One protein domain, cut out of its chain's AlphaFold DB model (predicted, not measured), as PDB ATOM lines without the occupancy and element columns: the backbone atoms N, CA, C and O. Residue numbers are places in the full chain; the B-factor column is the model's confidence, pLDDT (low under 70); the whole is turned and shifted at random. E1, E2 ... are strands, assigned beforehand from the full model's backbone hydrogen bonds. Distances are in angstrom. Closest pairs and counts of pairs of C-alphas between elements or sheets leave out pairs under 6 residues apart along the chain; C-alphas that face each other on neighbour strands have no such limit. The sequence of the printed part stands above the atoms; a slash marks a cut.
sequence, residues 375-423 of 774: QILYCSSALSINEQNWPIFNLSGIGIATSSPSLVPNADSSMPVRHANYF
ATOM      1  N   GLN A 375      14.549 -39.460 -13.141       85.38
ATOM      2  CA  GLN A 375      15.174 -39.820 -14.419       85.38
ATOM      3  C   GLN A 375      15.314 -38.591 -15.303       85.38
ATOM      4  O   GLN A 375      14.572 -37.628 -15.138       85.38
ATOM      5  N   ILE A 376      16.258 -38.613 -16.239       85.50
ATOM      6  CA  ILE A 376      16.497 -37.503 -17.161       85.50
ATOM      7  C   ILE A 376      16.209 -37.997 -18.576       85.50
ATOM      8  O   ILE A 376      16.957 -38.815 -19.112       85.50
ATOM      9  N   LEU A 377      15.130 -37.503 -19.183       88.00
ATOM     10  CA  LEU A 377      14.857 -37.678 -20.606       88.00
ATOM     11  C   LEU A 377      15.597 -36.583 -21.380       88.00
ATOM     12  O   LEU A 377      15.092 -35.468 -21.550       88.00
ATOM     13  N   TYR A 378      16.811 -36.902 -21.820       82.56
ATOM     14  CA  TYR A 378      17.603 -36.039 -22.692       82.56
ATOM     15  C   TYR A 378      17.004 -35.974 -24.101       82.56
ATOM     16  O   TYR A 378      16.311 -36.893 -24.531       82.56
ATOM     17  N   CYS A 379      17.305 -34.892 -24.826       79.19
ATOM     18  CA  CYS A 379      16.777 -34.591 -26.163       79.19
ATOM     19  C   CYS A 379      15.237 -34.528 -26.217       79.19
ATOM     20  O   CYS A 379      14.633 -34.826 -27.246       79.19
ATOM     21  N   SER A 380      14.591 -34.136 -25.113       85.94
ATOM     22  CA  SER A 380      13.133 -33.990 -25.068       85.94
ATOM     23  C   SER A 380      12.626 -32.765 -25.842       85.94
ATOM     24  O   SER A 380      13.341 -31.781 -26.015       85.94
ATOM     25  N   SER A 381      11.362 -32.815 -26.269       85.00
ATOM     26  CA  SER A 381      10.627 -31.692 -26.862       85.00
ATOM     27  C   SER A 381      10.169 -30.642 -25.841       85.00
ATOM     28  O   SER A 381       9.900 -29.507 -26.226       85.00
ATOM     29  N   ALA A 382      10.071 -30.996 -24.555       87.25
ATOM     30  CA  ALA A 382       9.687 -30.057 -23.505       87.25
ATOM     31  C   ALA A 382      10.826 -29.067 -23.210       87.25
ATOM     32  O   ALA A 382      11.988 -29.457 -23.110       87.25
ATOM     33  N   LEU A 383      10.487 -27.783 -23.075       81.62
ATOM     34  CA  LEU A 383      11.452 -26.706 -22.858       81.62
ATOM     35  C   LEU A 383      12.108 -26.829 -21.470       81.62
ATOM     36  O   LEU A 383      11.413 -26.947 -20.464       81.62
ATOM     37  N   SER A 384      13.441 -26.765 -21.419       81.31
ATOM     38  CA  SER A 384      14.234 -26.918 -20.184       81.31
ATOM     39  C   SER A 384      15.106 -25.685 -19.917       81.31
ATOM     40  O   SER A 384      16.288 -25.795 -19.584       81.31
ATOM     41  N   ILE A 385      14.536 -24.496 -20.133       79.00
ATOM     42  CA  ILE A 385      15.235 -23.208 -20.060       79.00
ATOM     43  C   ILE A 385      14.599 -22.279 -19.022       79.00
ATOM     44  O   ILE A 385      13.395 -22.352 -18.789       79.00
ATOM     45  N   ASN A 386      15.399 -21.398 -18.420       78.50
ATOM     46  CA  ASN A 386      14.891 -20.327 -17.560       78.50
ATOM     47  C   ASN A 386      14.286 -19.170 -18.383       78.50
ATOM     48  O   ASN A 386      14.327 -19.172 -19.614       78.50
ATOM     49  N   GLU A 387      13.751 -18.158 -17.700       79.06
ATOM     50  CA  GLU A 387      13.160 -16.952 -18.305       79.06
ATOM     51  C   GLU A 387      14.157 -16.189 -19.192       79.06
ATOM     52  O   GLU A 387      13.807 -15.674 -20.251       79.06
ATOM     53  N   GLN A 388      15.435 -16.190 -18.805       76.50
ATOM     54  CA  GLN A 388      16.545 -15.615 -19.567       76.50
ATOM     55  C   GLN A 388      16.957 -16.508 -20.763       76.50
ATOM     56  O   GLN A 388      17.911 -16.194 -21.482       76.50
ATOM     57  N   ASN A 389      16.230 -17.609 -20.998       70.50
ATOM     58  CA  ASN A 389      16.370 -18.556 -22.104       70.50
ATOM     59  C   ASN A 389      17.765 -19.245 -22.107       70.50
ATOM     60  O   ASN A 389      18.380 -19.509 -23.140       70.50
ATOM     61  N   TRP A 390      18.276 -19.547 -20.908       65.19
ATOM     62  CA  TRP A 390      19.444 -20.401 -20.647       65.19
ATOM     63  C   TRP A 390      19.024 -21.819 -20.235       65.19
ATOM     64  O   TRP A 390      18.023 -21.956 -19.531       65.19
ATOM     65  N   PRO A 391      19.813 -22.864 -20.549       69.62
ATOM     66  CA  PRO A 391      19.629 -24.212 -20.000       69.62
ATOM     67  C   PRO A 391      19.594 -24.243 -18.462       69.62
ATOM     68  O   PRO A 391      20.498 -23.713 -17.812       69.62
ATOM     69  N   ILE A 392      18.606 -24.915 -17.859       72.62
ATOM     70  CA  ILE A 392      18.518 -25.063 -16.393       72.62
ATOM     71  C   ILE A 392      19.459 -26.184 -15.923       72.62
ATOM     72  O   ILE A 392      19.047 -27.302 -15.624       72.62
ATOM     73  N   PHE A 393      20.760 -25.894 -15.849       70.06
ATOM     74  CA  PHE A 393      21.783 -26.891 -15.498       70.06
ATOM     75  C   PHE A 393      21.562 -27.590 -14.143       70.06
ATOM     76  O   PHE A 393      21.998 -28.728 -13.973       70.06
ATOM     77  N   ASN A 394      20.870 -26.948 -13.195       72.00
ATOM     78  CA  ASN A 394      20.447 -27.590 -11.953       72.00
ATOM     79  C   ASN A 394      19.223 -28.491 -12.193       72.00
ATOM     80  O   ASN A 394      18.078 -28.062 -12.041       72.00
ATOM     81  N   LEU A 395      19.478 -29.758 -12.525       74.12
ATOM     82  CA  LEU A 395      18.437 -30.719 -12.893       74.12
ATOM     83  C   LEU A 395      17.422 -31.026 -11.779       74.12
ATOM     84  O   LEU A 395      16.303 -31.414 -12.101       74.12
ATOM     85  N   SER A 396      17.742 -30.806 -10.496       73.12
ATOM     86  CA  SER A 396      16.781 -30.964  -9.389       73.12
ATOM     87  C   SER A 396      15.912 -29.718  -9.139       73.12
ATOM     88  O   SER A 396      14.908 -29.809  -8.427       73.12
ATOM     89  N   GLY A 397      16.252 -28.580  -9.755       69.81
ATOM     90  CA  GLY A 397      15.624 -27.277  -9.540       69.81
ATOM     91  C   GLY A 397      14.182 -27.127 -10.044       69.81
ATOM     92  O   GLY A 397      13.586 -28.039 -10.623       69.81
ATOM     93  N   ILE A 398      13.635 -25.934  -9.796       71.12
ATOM     94  CA  ILE A 398      12.331 -25.456 -10.283       71.12
ATOM     95  C   ILE A 398      12.479 -25.001 -11.748       71.12
ATOM     96  O   ILE A 398      13.546 -24.541 -12.147       71.12
ATOM     97  N   GLY A 399      11.415 -25.126 -12.547       77.50
ATOM     98  CA  GLY A 399      11.368 -24.668 -13.946       77.50
ATOM     99  C   GLY A 399      11.688 -25.741 -14.993       77.50
ATOM    100  O   GLY A 399      11.481 -25.516 -16.180       77.50
ATOM    101  N   ILE A 400      12.135 -26.928 -14.575       84.81
ATOM    102  CA  ILE A 400      12.289 -28.083 -15.468       84.81
ATOM    103  C   ILE A 400      10.961 -28.830 -15.566       84.81
ATOM    104  O   ILE A 400      10.395 -29.231 -14.549       84.81
ATOM    105  N   ALA A 401      10.493 -29.060 -16.794       88.44
ATOM    106  CA  ALA A 401       9.308 -29.867 -17.047       88.44
ATOM    107  C   ALA A 401       9.485 -31.307 -16.528       88.44
ATOM    108  O   ALA A 401      10.521 -31.948 -16.744       88.44
ATOM    109  N   THR A 402       8.449 -31.820 -15.869       90.31
ATOM    110  CA  THR A 402       8.361 -33.183 -15.337       90.31
ATOM    111  C   THR A 402       7.172 -33.921 -15.945       90.31
ATOM    112  O   THR A 402       6.146 -33.314 -16.251       90.31
ATOM    113  N   SER A 403       7.288 -35.239 -16.094       92.38
ATOM    114  CA  SER A 403       6.171 -36.111 -16.462       92.38
ATOM    115  C   SER A 403       6.079 -37.337 -15.556       92.38
ATOM    116  O   SER A 403       7.050 -37.763 -14.918       92.38
ATOM    117  N   SER A 404       4.870 -37.903 -15.500       90.75
ATOM    118  CA  SER A 404       4.639 -39.232 -14.937       90.75
ATOM    119  C   SER A 404       5.422 -40.277 -15.744       90.75
ATOM    120  O   SER A 404       5.367 -40.222 -16.976       90.75
ATOM    121  N   PRO A 405       6.069 -41.273 -15.110       89.50
ATOM    122  CA  PRO A 405       6.779 -42.336 -15.828       89.50
ATOM    123  C   PRO A 405       5.895 -43.096 -16.821       89.50
ATOM    124  O   PRO A 405       6.373 -43.534 -17.861       89.50
ATOM    125  N   SER A 406       4.586 -43.183 -16.554       90.00
ATOM    126  CA  SER A 406       3.601 -43.796 -17.456       90.00
ATOM    127  C   SER A 406       3.499 -43.137 -18.841       90.00
ATOM    128  O   SER A 406       2.963 -43.753 -19.757       90.00
ATOM    129  N   LEU A 407       4.004 -41.910 -19.013       91.31
ATOM    130  CA  LEU A 407       4.012 -41.183 -20.287       91.31
ATOM    131  C   LEU A 407       5.291 -41.408 -21.111       91.31
ATOM    132  O   LEU A 407       5.361 -40.944 -22.250       91.31
ATOM    133  N   VAL A 408       6.311 -42.080 -20.562       89.50
ATOM    134  CA  VAL A 408       7.632 -42.206 -21.194       89.50
ATOM    135  C   VAL A 408       8.037 -43.684 -21.289       89.50
ATOM    136  O   VAL A 408       8.333 -44.305 -20.269       89.50
ATOM    137  N   PRO A 409       8.086 -44.279 -22.498       87.81
ATOM    138  CA  PRO A 409       8.449 -45.683 -22.671       87.81
ATOM    139  C   PRO A 409       9.803 -46.036 -22.041       87.81
ATOM    140  O   PRO A 409      10.790 -45.323 -22.221       87.81
ATOM    141  N   ASN A 410       9.848 -47.170 -21.338       86.31
ATOM    142  CA  ASN A 410      10.999 -47.667 -20.568       86.31
ATOM    143  C   ASN A 410      11.431 -46.793 -19.370       86.31
ATOM    144  O   ASN A 410      12.487 -47.051 -18.786       86.31
ATOM    145  N   ALA A 411      10.635 -45.793 -18.971       88.06
ATOM    146  CA  ALA A 411      10.817 -45.138 -17.680       88.06
ATOM    147  C   ALA A 411      10.456 -46.086 -16.528       88.06
ATOM    148  O   ALA A 411       9.686 -47.035 -16.671       88.06
ATOM    149  N   ASP A 412      11.041 -45.822 -15.367       86.69
ATOM    150  CA  ASP A 412      10.814 -46.611 -14.157       86.69
ATOM    151  C   ASP A 412       9.605 -46.055 -13.410       86.69
ATOM    152  O   ASP A 412       9.590 -44.875 -13.055       86.69
ATOM    153  N   SER A 413       8.599 -46.893 -13.159       87.12
ATOM    154  CA  SER A 413       7.340 -46.490 -12.519       87.12
ATOM    155  C   SER A 413       7.523 -45.843 -11.141       87.12
ATOM    156  O   SER A 413       6.635 -45.122 -10.693       87.12
ATOM    157  N   SER A 414       8.672 -46.059 -10.494       84.31
ATOM    158  CA  SER A 414       9.014 -45.498  -9.183       84.31
ATOM    159  C   SER A 414       9.608 -44.078  -9.200       84.31
ATOM    160  O   SER A 414       9.645 -43.441  -8.147       84.31
ATOM    161  N   MET A 415      10.087 -43.564 -10.343       84.62
ATOM    162  CA  MET A 415      10.914 -42.342 -10.396       84.62
ATOM    163  C   MET A 415      10.432 -41.335 -11.454       84.62
ATOM    164  O   MET A 415      10.513 -41.647 -12.641       84.62
ATOM    165  N   PRO A 416      10.021 -40.103 -11.080       88.94
ATOM    166  CA  PRO A 416       9.524 -39.103 -12.028       88.94
ATOM    167  C   PRO A 416      10.558 -38.745 -13.101       88.94
ATOM    168  O   PRO A 416      11.762 -38.653 -12.831       88.94
ATOM    169  N   VAL A 417      10.080 -38.491 -14.320       90.88
ATOM    170  CA  VAL A 417      10.938 -38.172 -15.465       90.88
ATOM    171  C   VAL A 417      11.051 -36.657 -15.614       90.88
ATOM    172  O   VAL A 417      10.061 -35.962 -15.834       90.88
ATOM    173  N   ARG A 418      12.273 -36.135 -15.499       89.75
ATOM    174  CA  ARG A 418      12.639 -34.744 -15.787       89.75
ATOM    175  C   ARG A 418      13.083 -34.618 -17.239       89.75
ATOM    176  O   ARG A 418      13.836 -35.451 -17.738       89.75
ATOM    177  N   HIS A 419      12.641 -33.569 -17.913       89.25
ATOM    178  CA  HIS A 419      12.913 -33.362 -19.332       89.25
ATOM    179  C   HIS A 419      14.105 -32.420 -19.531       89.25
ATOM    180  O   HIS A 419      14.151 -31.343 -18.938       89.25
ATOM    181  N   ALA A 420      15.043 -32.798 -20.402       84.56
ATOM    182  CA  ALA A 420      16.191 -31.980 -20.790       84.56
ATOM    183  C   ALA A 420      16.268 -31.867 -22.324       84.56
ATOM    184  O   ALA A 420      16.629 -32.828 -23.005       84.56
ATOM    185  N   ASN A 421      15.945 -30.700 -22.889       79.00
ATOM    186  CA  ASN A 421      16.041 -30.458 -24.338       79.00
ATOM    187  C   ASN A 421      17.474 -30.198 -24.855       79.00
ATOM    188  O   ASN A 421      17.685 -30.100 -26.062       79.00
ATOM    189  N   TYR A 422      18.470 -30.144 -23.966       70.44
ATOM    190  CA  TYR A 422      19.896 -29.979 -24.275       70.44
ATOM    191  C   TYR A 422      20.735 -31.136 -23.705       70.44
ATOM    192  O   TYR A 422      20.347 -31.790 -22.737       70.44
ATOM    193  N   PHE A 423      21.928 -31.355 -24.266       59.31
ATOM    194  CA  PHE A 423      22.923 -32.283 -23.721       59.31
ATOM    195  C   PHE A 423      24.047 -31.488 -23.046       59.31
ATOM    196  O   PHE A 423      24.949 -30.988 -23.715       59.31
TER     197      PHE A 423
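AT A GLANCE: This is residues 375 to 423 of the 774 residues of an uncharacterized protein of Batrachochytrium dendrobatidis (strain JEL423) (UniProt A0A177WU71). There is little regular structure here: a small pair of short parallel strands, E1 and E2, lies side by side, and the 38-residue link between them loops out past both ends of the pair. On its way, residues 402 to 403 pair antiparallel with residues 417 to 418 of E2. The printed part has 49 residues, with two named strands, E1 then E2, and no named helix; the class is all strand, with 8 residues in named elements. It is compact, with a radius of gyration of the C-alphas of 10.6 A, yet elongated, spanning 33 by 18 by 14 A.

HOW THE PARTS SIT: Look first at E1, residues 375 to 378, then at E2, residues 417 to 420: they are parallel neighbours, their directions 29 degrees apart. C-alphas 375 and 417 face each other at 4.7 A. Within hydrogen-bond range you find N 377 and O 418, 2.8 A apart.

IN THESE COORDINATES: Find C-alpha 375 at (15.174, -39.820, -14.419); E1 runs 9.4 A from there. E2 runs 9.7 A to C-alpha 420 at (16.191, -31.980, -20.790).

THE WHOLE: The C-alphas farthest apart, of Gln 388 and Ser 413, are 33.0 A apart. The printed part has no cut, and the link from E1 to E2 is long. The pLDDT is under 70 at residues 390 to 391, 397 and 423.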